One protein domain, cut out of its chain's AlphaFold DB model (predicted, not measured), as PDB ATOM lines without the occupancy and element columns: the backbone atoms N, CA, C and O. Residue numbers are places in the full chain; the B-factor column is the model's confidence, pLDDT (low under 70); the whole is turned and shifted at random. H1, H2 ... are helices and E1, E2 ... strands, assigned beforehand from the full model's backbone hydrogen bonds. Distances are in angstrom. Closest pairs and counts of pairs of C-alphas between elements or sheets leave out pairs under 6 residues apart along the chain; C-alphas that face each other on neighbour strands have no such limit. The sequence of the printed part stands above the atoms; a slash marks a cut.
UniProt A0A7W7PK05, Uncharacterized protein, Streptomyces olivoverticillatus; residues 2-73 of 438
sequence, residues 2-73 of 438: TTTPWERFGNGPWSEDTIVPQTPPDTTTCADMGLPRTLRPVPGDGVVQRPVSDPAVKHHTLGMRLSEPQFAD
ATOM      1  N   THR A   2     157.531 -26.288 -16.642       80.88
ATOM      2  CA  THR A   2     156.583 -25.538 -17.486       80.88
ATOM      3  C   THR A   2     155.244 -26.268 -17.549       80.88
ATOM      4  O   THR A   2     155.220 -27.464 -17.824       80.88
ATOM      5  N   THR A   3     154.141 -25.564 -17.296       89.69
ATOM      6  CA  THR A   3     152.787 -26.119 -17.432       89.69
ATOM      7  C   THR A   3     152.406 -26.268 -18.906       89.69
ATOM      8  O   THR A   3     152.879 -25.521 -19.768       89.69
ATOM      9  N   THR A   4     151.548 -27.242 -19.206       88.44
ATOM     10  CA  THR A   4     150.947 -27.416 -20.533       88.44
ATOM     11  C   THR A   4     149.646 -26.617 -20.578       88.44
ATOM     12  O   THR A   4     148.784 -26.875 -19.746       88.44
ATOM     13  N   PRO A   5     149.478 -25.641 -21.491       93.06
ATOM     14  CA  PRO A   5     148.206 -24.936 -21.660       93.06
ATOM     15  C   PRO A   5     147.057 -25.906 -21.941       93.06
ATOM     16  O   PRO A   5     147.278 -26.925 -22.601       93.06
ATOM     17  N   TRP A   6     145.845 -25.577 -21.485       94.00
ATOM     18  CA  TRP A   6     144.672 -26.440 -21.647       94.00
ATOM     19  C   TRP A   6     144.464 -26.850 -23.114       94.00
ATOM     20  O   TRP A   6     144.307 -28.026 -23.411       94.00
ATOM     21  N   GLU A   7     144.638 -25.920 -24.050       92.31
ATOM     22  CA  GLU A   7     144.414 -26.090 -25.494       92.31
ATOM     23  C   GLU A   7     145.401 -27.053 -26.171       92.31
ATOM     24  O   GLU A   7     145.260 -27.367 -27.352       92.31
ATOM     25  N   ARG A   8     146.439 -27.494 -25.453       92.06
ATOM     26  CA  ARG A   8     147.451 -28.425 -25.966       92.06
ATOM     27  C   ARG A   8     147.255 -29.860 -25.498       92.06
ATOM     28  O   ARG A   8     148.007 -30.725 -25.947       92.06
ATOM     29  N   PHE A   9     146.290 -30.126 -24.621       92.31
ATOM     30  CA  PHE A   9     145.972 -31.500 -24.252       92.31
ATOM     31  C   PHE A   9     145.256 -32.206 -25.407       92.31
ATOM     32  O   PHE A   9     144.260 -31.717 -25.934       92.31
ATOM     33  N   GLY A  10     145.785 -33.365 -25.797       88.00
ATOM     34  CA  GLY A  10     145.090 -34.344 -26.630       88.00
ATOM     35  C   GLY A  10     144.558 -35.503 -25.788       88.00
ATOM     36  O   GLY A  10     144.679 -35.485 -24.562       88.00
ATOM     37  N   ASN A  11     144.016 -36.526 -26.451       85.88
ATOM     38  CA  ASN A  11     143.583 -37.761 -25.792       85.88
ATOM     39  C   ASN A  11     144.762 -38.449 -25.088       85.88
ATOM     40  O   ASN A  11     145.881 -38.456 -25.608       85.88
ATOM     41  N   GLY A  12     144.498 -39.009 -23.906       83.00
ATOM     42  CA  GLY A  12     145.481 -39.765 -23.135       83.00
ATOM     43  C   GLY A  12     145.835 -41.137 -23.742       83.00
ATOM     44  O   GLY A  12     145.305 -41.505 -24.796       83.00
ATOM     45  N   PRO A  13     146.715 -41.911 -23.074       84.62
ATOM     46  CA  PRO A  13     147.358 -41.590 -21.796       84.62
ATOM     47  C   PRO A  13     148.412 -40.481 -21.934       84.62
ATOM     48  O   PRO A  13     149.115 -40.377 -22.939       84.62
ATOM     49  N   TRP A  14     148.517 -39.630 -20.911       90.25
ATOM     50  CA  TRP A  14     149.480 -38.525 -20.886       90.25
ATOM     51  C   TRP A  14     150.773 -38.924 -20.177       90.25
ATOM     52  O   TRP A  14     150.748 -39.659 -19.189       90.25
ATOM     53  N   SER A  15     151.894 -38.373 -20.648       88.69
ATOM     54  CA  SER A  15     153.218 -38.577 -20.046       88.69
ATOM     55  C   SER A  15     153.263 -38.126 -18.580       88.69
ATOM     56  O   SER A  15     152.644 -37.122 -18.220       88.69
ATOM     57  N   GLU A  16     154.075 -38.800 -17.758       86.38
ATOM     58  CA  GLU A  16     154.353 -38.419 -16.363       86.38
ATOM     59  C   GLU A  16     154.940 -37.005 -16.234       86.38
ATOM     60  O   GLU A  16     154.791 -36.367 -15.194       86.38
ATOM     61  N   ASP A  17     155.565 -36.475 -17.286       89.38
ATOM     62  CA  ASP A  17     156.136 -35.123 -17.287       89.38
ATOM     63  C   ASP A  17     155.106 -34.027 -17.604       89.38
ATOM     64  O   ASP A  17     155.421 -32.835 -17.569       89.38
ATOM     65  N   THR A  18     153.868 -34.402 -17.937       92.88
ATOM     66  CA  THR A  18     152.823 -33.441 -18.300       92.88
ATOM     67  C   THR A  18     152.202 -32.826 -17.053       92.88
ATOM     68  O   THR A  18     151.630 -33.521 -16.219       92.88
ATOM     69  N   ILE A  19     152.282 -31.499 -16.946       94.56
ATOM     70  CA  ILE A  19     151.791 -30.728 -15.798       94.56
ATOM     71  C   ILE A  19     150.614 -29.860 -16.234       94.56
ATOM     72  O   ILE A  19     150.715 -29.151 -17.241       94.56
ATOM     73  N   VAL A  20     149.521 -29.893 -15.470       95.06
ATOM     74  CA  VAL A  20     148.338 -29.064 -15.741       95.06
ATOM     75  C   VAL A  20     148.562 -27.598 -15.346       95.06
ATOM     76  O   VAL A  20     149.393 -27.304 -14.482       95.06
ATOM     77  N   PRO A  21     147.831 -26.646 -15.950       95.06
ATOM     78  CA  PRO A  21     147.794 -25.268 -15.475       95.06
ATOM     79  C   PRO A  21     147.307 -25.181 -14.025       95.06
ATOM     80  O   PRO A  21     146.510 -25.997 -13.578       95.06
ATOM     81  N   GLN A  22     147.746 -24.149 -13.304       93.44
ATOM     82  CA  GLN A  22     147.290 -23.873 -11.933       93.44
ATOM     83  C   GLN A  22     145.978 -23.078 -11.870       93.44
ATOM     84  O   GLN A  22     145.428 -22.864 -10.795       93.44
ATOM     85  N   THR A  23     145.475 -22.625 -13.018       93.38
ATOM     86  CA  THR A  23     144.180 -21.958 -13.141       93.38
ATOM     87  C   THR A  23     143.168 -22.910 -13.774       93.38
ATOM     88  O   THR A  23     143.514 -23.581 -14.756       93.38
ATOM     89  N   PRO A  24     141.920 -22.953 -13.275       94.19
ATOM     90  CA  PRO A  24     140.854 -23.707 -13.924       94.19
ATOM     91  C   PRO A  24     140.695 -23.310 -15.401       94.19
ATOM     92  O   PRO A  24     140.924 -22.140 -15.731       94.19
ATOM     93  N   PRO A  25     140.307 -24.244 -16.286       94.00
ATOM     94  CA  PRO A  25     139.905 -23.890 -17.642       94.00
ATOM     95  C   PRO A  25     138.672 -22.979 -17.591       94.00
ATOM     96  O   PRO A  25     137.791 -23.151 -16.741       94.00
ATOM     97  N   ASP A  26     138.617 -21.988 -18.480       93.12
ATOM     98  CA  ASP A  26     137.435 -21.141 -18.595       93.12
ATOM     99  C   ASP A  26     136.278 -21.886 -19.286       93.12
ATOM    100  O   ASP A  26     136.432 -22.989 -19.811       93.12
ATOM    101  N   THR A  27     135.081 -21.297 -19.258       91.31
ATOM    102  CA  THR A  27     133.873 -21.936 -19.805       91.31
ATOM    103  C   THR A  27     133.976 -22.226 -21.302       91.31
ATOM    104  O   THR A  27     133.433 -23.234 -21.753       91.31
ATOM    105  N   THR A  28     134.672 -21.375 -22.058       93.38
ATOM    106  CA  THR A  28     134.865 -21.553 -23.500       93.38
ATOM    107  C   THR A  28     135.807 -22.721 -23.749       93.38
ATOM    108  O   THR A  28     135.440 -23.645 -24.466       93.38
ATOM    109  N   THR A  29     136.962 -22.753 -23.076       93.88
ATOM    110  CA  THR A  29     137.912 -23.869 -23.167       93.88
ATOM    111  C   THR A  29     137.265 -25.188 -22.751       93.88
ATOM    112  O   THR A  29     137.443 -26.196 -23.433       93.88
ATOM    113  N   CYS A  30     136.471 -25.198 -21.673       92.62
ATOM    114  CA  CYS A  30     135.727 -26.391 -21.263       92.62
ATOM    115  C   CYS A  30     134.781 -26.889 -22.354       92.62
ATOM    116  O   CYS A  30     134.753 -28.085 -22.622       92.62
ATOM    117  N   ALA A  31     134.017 -25.994 -22.985       91.38
ATOM    118  CA  ALA A  31     133.080 -26.369 -24.037       91.38
ATOM    119  C   ALA A  31     133.803 -26.859 -25.302       91.38
ATOM    120  O   ALA A  31     133.480 -27.930 -25.810       91.38
ATOM    121  N   ASP A  32     134.806 -26.116 -25.771       92.88
ATOM    122  CA  ASP A  32     135.522 -26.398 -27.021       92.88
ATOM    123  C   ASP A  32     136.316 -27.705 -26.954       92.88
ATOM    124  O   ASP A  32     136.404 -28.447 -27.933       92.88
ATOM    125  N   MET A  33     136.892 -28.001 -25.789       92.38
ATOM    126  CA  MET A  33     137.682 -29.209 -25.566       92.38
ATOM    127  C   MET A  33     136.874 -30.353 -24.952       92.38
ATOM    128  O   MET A  33     137.390 -31.461 -24.824       92.38
ATOM    129  N   GLY A  34     135.625 -30.098 -24.556       90.88
ATOM    130  CA  GLY A  34     134.803 -31.038 -23.802       90.88
ATOM    131  C   GLY A  34     135.443 -31.442 -22.473       90.88
ATOM    132  O   GLY A  34     135.467 -32.628 -22.171       90.88
ATOM    133  N   LEU A  35     135.996 -30.496 -21.707       92.50
ATOM    134  CA  LEU A  35     136.555 -30.744 -20.371       92.50
ATOM    135  C   LEU A  35     135.471 -30.651 -19.286       92.50
ATOM    136  O   LEU A  35     134.581 -29.801 -19.401       92.50
ATOM    137  N   PRO A  36     135.581 -31.436 -18.199       92.75
ATOM    138  CA  PRO A  36     134.676 -31.304 -17.073       92.75
ATOM    139  C   PRO A  36     134.859 -29.954 -16.379       92.75
ATOM    140  O   PRO A  36     135.975 -29.493 -16.108       92.75
ATOM    141  N   ARG A  37     133.741 -29.327 -16.011       92.06
ATOM    142  CA  ARG A  37     133.722 -28.050 -15.283       92.06
ATOM    143  C   ARG A  37     134.334 -28.171 -13.899       92.06
ATOM    144  O   ARG A  37     134.672 -27.148 -13.313       92.06
ATOM    145  N   THR A  38     134.480 -29.387 -13.387       93.06
ATOM    146  CA  THR A  38     135.032 -29.725 -12.074       93.06
ATOM    147  C   THR A  38     136.564 -29.753 -12.035       93.06
ATOM    148  O   THR A  38     137.127 -29.895 -10.951       93.06
ATOM    149  N   LEU A  39     137.269 -29.519 -13.155       94.94
ATOM    150  CA  LEU A  39     138.728 -29.333 -13.144       94.94
ATOM    151  C   LEU A  39     139.107 -28.078 -12.340       94.94
ATOM    152  O   LEU A  39     138.954 -26.937 -12.791       94.94
ATOM    153  N   ARG A  40     139.591 -28.291 -11.114       94.75
ATOM    154  CA  ARG A  40     139.979 -27.243 -10.158       94.75
ATOM    155  C   ARG A  40     141.400 -27.497  -9.646       94.75
ATOM    156  O   ARG A  40     141.561 -28.154  -8.619       94.75
ATOM    157  N   PRO A  41     142.428 -27.019 -10.369       95.75
ATOM    158  CA  PRO A  41     143.809 -27.156  -9.929       95.75
ATOM    159  C   PRO A  41     144.066 -26.421  -8.615       95.75
ATOM    160  O   PRO A  41     143.499 -25.357  -8.365       95.75
ATOM    161  N   VAL A  42     144.954 -26.981  -7.799       96.38
ATOM    162  CA  VAL A  42     145.491 -26.367  -6.587       96.38
ATOM    163  C   VAL A  42     146.529 -25.326  -7.012       96.38
ATOM    164  O   VAL A  42     147.563 -25.692  -7.583       96.38
ATOM    165  N   PRO A  43     146.284 -24.029  -6.770       94.12
ATOM    166  CA  PRO A  43     147.245 -22.996  -7.119       94.12
ATOM    167  C   PRO A  43     148.387 -22.962  -6.101       94.12
ATOM    168  O   PRO A  43     148.180 -23.251  -4.923       94.12
ATOM    169  N   GLY A  44     149.579 -22.541  -6.519       91.69
ATOM    170  CA  GLY A  44     150.668 -22.250  -5.585       91.69
ATOM    171  C   GLY A  44     152.055 -22.559  -6.129       91.69
ATOM    172  O   GLY A  44     152.263 -23.511  -6.884       91.69
ATOM    173  N   ASP A  45     153.036 -21.769  -5.707       89.81
ATOM    174  CA  ASP A  45     154.428 -21.996  -6.077       89.81
ATOM    175  C   ASP A  45     154.904 -23.366  -5.576       89.81
ATOM    176  O   ASP A  45     154.735 -23.725  -4.412       89.81
ATOM    177  N   GLY A  46     155.502 -24.153  -6.472       91.94
ATOM    178  CA  GLY A  46     155.965 -25.504  -6.146       91.94
ATOM    179  C   GLY A  46     154.858 -26.558  -6.030       91.94
ATOM    180  O   GLY A  46     155.165 -27.670  -5.603       91.94
ATOM    181  N   VAL A  47     153.616 -26.244  -6.420       94.94
ATOM    182  CA  VAL A  47     152.521 -27.218  -6.554       94.94
ATOM    183  C   VAL A  47     152.484 -27.778  -7.976       94.94
ATOM    184  O   VAL A  47     152.431 -27.029  -8.956       94.94
ATOM    185  N   VAL A  48     152.495 -29.105  -8.090       94.81
ATOM    186  CA  VAL A  48     152.413 -29.834  -9.359       94.81
ATOM    187  C   VAL A  48     151.227 -30.789  -9.324       94.81
ATOM    188  O   VAL A  48     151.132 -31.639  -8.443       94.81
ATOM    189  N   GLN A  49     150.363 -30.686 -10.330       94.81
ATOM    190  CA  GLN A  49     149.335 -31.679 -10.631       94.81
ATOM    191  C   GLN A  49     149.482 -32.153 -12.073       94.81
ATOM    192  O   GLN A  49     149.959 -31.419 -12.945       94.81
ATOM    193  N   ARG A  50     149.078 -33.395 -12.317       94.75
ATOM    194  CA  ARG A  50     149.168 -34.066 -13.615       94.75
ATOM    195  C   ARG A  50     147.773 -34.458 -14.092       94.75
ATOM    196  O   ARG A  50     146.901 -34.683 -13.251       94.75
ATOM    197  N   PRO A  51     147.544 -34.549 -15.409       94.25
ATOM    198  CA  PRO A  51     146.313 -35.133 -15.920       94.25
ATOM    199  C   PRO A  51     146.313 -36.640 -15.631       94.25
ATOM    200  O   PRO A  51     147.317 -37.322 -15.862       94.25
ATOM    201  N   VAL A  52     145.199 -37.164 -15.135       91.94
ATOM    202  CA  VAL A  52     144.989 -38.595 -14.874       91.94
ATOM    203  C   VAL A  52     143.698 -39.016 -15.561       91.94
ATOM    204  O   VAL A  52     142.755 -38.225 -15.629       91.94
ATOM    205  N   SER A  53     143.663 -40.236 -16.094       88.62
ATOM    206  CA  SER A  53     142.423 -40.814 -16.620       88.62
ATOM    207  C   SER A  53     141.389 -40.974 -15.497       88.62
ATOM    208  O   SER A  53     141.737 -41.348 -14.375       88.62
ATOM    209  N   ASP A  54     140.125 -40.676 -15.778       88.06
ATOM    210  CA  ASP A  54     139.013 -40.885 -14.850       88.06
ATOM    211  C   ASP A  54     137.823 -41.516 -15.582       88.06
ATOM    212  O   ASP A  54     137.159 -40.845 -16.383       88.06
ATOM    213  N   PRO A  55     137.523 -42.801 -15.304       83.19
ATOM    214  CA  PRO A  55     136.376 -43.483 -15.878       83.19
ATOM    215  C   PRO A  55     135.046 -42.757 -15.675       83.19
ATOM    216  O   PRO A  55     134.210 -42.795 -16.572       83.19
ATOM    217  N   ALA A  56     134.867 -42.045 -14.557       85.44
ATOM    218  CA  ALA A  56     133.616 -41.360 -14.238       85.44
ATOM    219  C   ALA A  56     133.297 -40.200 -15.199       85.44
ATOM    220  O   ALA A  56     132.146 -39.790 -15.342       85.44
ATOM    221  N   VAL A  57     134.310 -39.667 -15.884       86.38
ATOM    222  CA  VAL A  57     134.178 -38.546 -16.823       86.38
ATOM    223  C   VAL A  57     134.533 -38.946 -18.253       86.38
ATOM    224  O   VAL A  57     134.764 -38.075 -19.078       86.38
ATOM    225  N   LYS A  58     134.542 -40.240 -18.606       83.69
ATOM    226  CA  LYS A  58     134.842 -40.711 -19.979       83.69
ATOM    227  C   LYS A  58     133.930 -40.147 -21.071       83.69
ATOM    228  O   LYS A  58     134.317 -40.130 -22.236       83.69
ATOM    229  N   HIS A  59     132.732 -39.696 -20.710       84.31
ATOM    230  CA  HIS A  59     131.814 -39.024 -21.629       84.31
ATOM    231  C   HIS A  59     132.315 -37.625 -22.051       84.31
ATOM    232  O   HIS A  59     131.901 -37.107 -23.089       84.31
ATOM    233  N   HIS A  60     133.238 -37.030 -21.289       88.88
ATOM    234  CA  HIS A  60     134.027 -35.878 -21.712       88.88
ATOM    235  C   HIS A  60     135.140 -36.314 -22.668       88.88
ATOM    236  O   HIS A  60     135.781 -37.338 -22.447       88.88
ATOM    237  N   THR A  61     135.441 -35.493 -23.680       88.69
ATOM    238  CA  THR A  61     136.383 -35.820 -24.770       88.69
ATOM    239  C   THR A  61     137.713 -36.382 -24.272       88.69
ATOM    240  O   THR A  61     138.253 -37.308 -24.870       88.69
ATOM    241  N   LEU A  62     138.245 -35.811 -23.187       90.25
ATOM    242  CA  LEU A  62     139.536 -36.215 -22.640       90.25
ATOM    243  C   LEU A  62     139.444 -37.227 -21.494       90.25
ATOM    244  O   LEU A  62     140.480 -37.776 -21.143       90.25
ATOM    245  N   GLY A  63     138.274 -37.460 -20.887       89.31
ATOM    246  CA  GLY A  63     138.154 -38.350 -19.722       89.31
ATOM    247  C   GLY A  63     139.133 -38.016 -18.589       89.31
ATOM    248  O   GLY A  63     139.724 -38.914 -17.996       89.31
ATOM    249  N   MET A  64     139.390 -36.725 -18.355       92.12
ATOM    250  CA  MET A  64     140.489 -36.248 -17.510       92.12
ATOM    251  C   MET A  64     140.012 -35.838 -16.115       92.12
ATOM    252  O   MET A  64     139.081 -35.042 -15.985       92.12
ATOM    253  N   ARG A  65     140.766 -36.246 -15.090       92.69
ATOM    254  CA  ARG A  65     140.809 -35.600 -13.770       92.69
ATOM    255  C   ARG A  65     142.212 -35.094 -13.439       92.69
ATOM    256  O   ARG A  65     143.179 -35.343 -14.161       92.69
ATOM    257  N   LEU A  66     142.330 -34.407 -12.307       93.38
ATOM    258  CA  LEU A  66     143.614 -33.978 -11.763       93.38
ATOM    259  C   LEU A  66     144.168 -35.029 -10.798       93.38
ATOM    260  O   LEU A  66     143.414 -35.620 -10.021       93.38
ATOM    261  N   SER A  67     145.483 -35.244 -10.840       92.94
ATOM    262  CA  SER A  67     146.183 -36.035  -9.827       92.94
ATOM    263  C   SER A  67     146.099 -35.372  -8.456       92.94
ATOM    264  O   SER A  67     145.886 -34.156  -8.353       92.94
ATOM    265  N   GLU A  68     146.403 -36.129  -7.406       92.25
ATOM    266  CA  GLU A  68     146.755 -35.518  -6.123       92.25
ATOM    267  C   GLU A  68     147.887 -34.481  -6.298       92.25
ATOM    268  O   GLU A  68     148.808 -34.693  -7.106       92.25
ATOM    269  N   PRO A  69     147.824 -33.336  -5.593       94.25
ATOM    270  CA  PRO A  69     148.855 -32.313  -5.679       94.25
ATOM    271  C   PRO A  69     150.161 -32.789  -5.043       94.25
ATOM    272  O   PRO A  69     150.192 -33.352  -3.949       94.25
ATOM    273  N   GLN A  70     151.260 -32.512  -5.733       93.75
ATOM    274  CA  GLN A  70     152.612 -32.710  -5.229       93.75
ATOM    275  C   GLN A  70     153.200 -31.360  -4.841       93.75
ATOM    276  O   GLN A  70     153.166 -30.414  -5.629       93.75
ATOM    277  N   PHE A  71     153.756 -31.287  -3.635       94.50
ATOM    278  CA  PHE A  71     154.320 -30.068  -3.072       94.50
ATOM    279  C   PHE A  71     155.839 -30.171  -3.018       94.50
ATOM    280  O   PHE A  71     156.384 -31.155  -2.521       94.50
ATOM    281  N   ALA A  72     156.528 -29.135  -3.494       94.62
ATOM    282  CA  ALA A  72     157.978 -29.030  -3.357       94.62
ATOM    283  C   ALA A  72     158.421 -28.906  -1.885       94.62
ATOM    284  O   ALA A  72     159.495 -29.386  -1.526       94.62
ATOM    285  N   ASP A  73     157.600 -28.279  -1.033       95.06
ATOM    286  CA  ASP A  73     157.801 -28.231   0.417       95.06
ATOM    287  C   ASP A  73     156.912 -29.258   1.126       95.06
ATOM    288  O   ASP A  73     155.683 -29.161   1.106       95.06
TER     289      ASP A  73
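This is residues 2 to 73 of the 438 residues of an uncharacterized protein of Streptomyces olivoverticillatus (UniProt A0A7W7PK05). Little regular structure is found here: a small hairpin of two short strands, E1 and E2, and one short helix, H1, sit among long loops. H1 and the loop of residues 54 to 63 lie toward one end of the long axis, the turn near Asp 45 and the last printed residues toward the other. The printed part has 72 residues, 13 of them in named elements, in the order H1, E1, E2; the class is mixed, the sheet antiparallel. It is compact, with a radius of gyration of the C-alphas of 11.5 A, yet elongated, spanning 36 by 23 by 20 A.

Find C-alpha 51 at (146.313, -35.133, -15.920), where E1, residues 51 to 53, begins. E2 takes residues 64 to 66 and ends at (143.614, -33.978, -11.763). H1, residues 27 to 33, runs 10.0 A from (133.873, -21.936, -19.805).

Look at the hairpin E1 and E2, antiparallel at 127 degrees: N 52 and O 65 are 2.9 A apart, within hydrogen-bond range. Outside it, residues 47 to 48 pair with 70 to 71, antiparallel. H1 and E2 are apart. In H1 every O i to N i+4 pair is within hydrogen-bond range.

The C-alphas farthest apart, of His 59 and Asp 73, stand at 35.7 A. The link from H1 to E1 is long, 17 residues. The printed part has no cut, and no printed residue is under 70 in pLDDT.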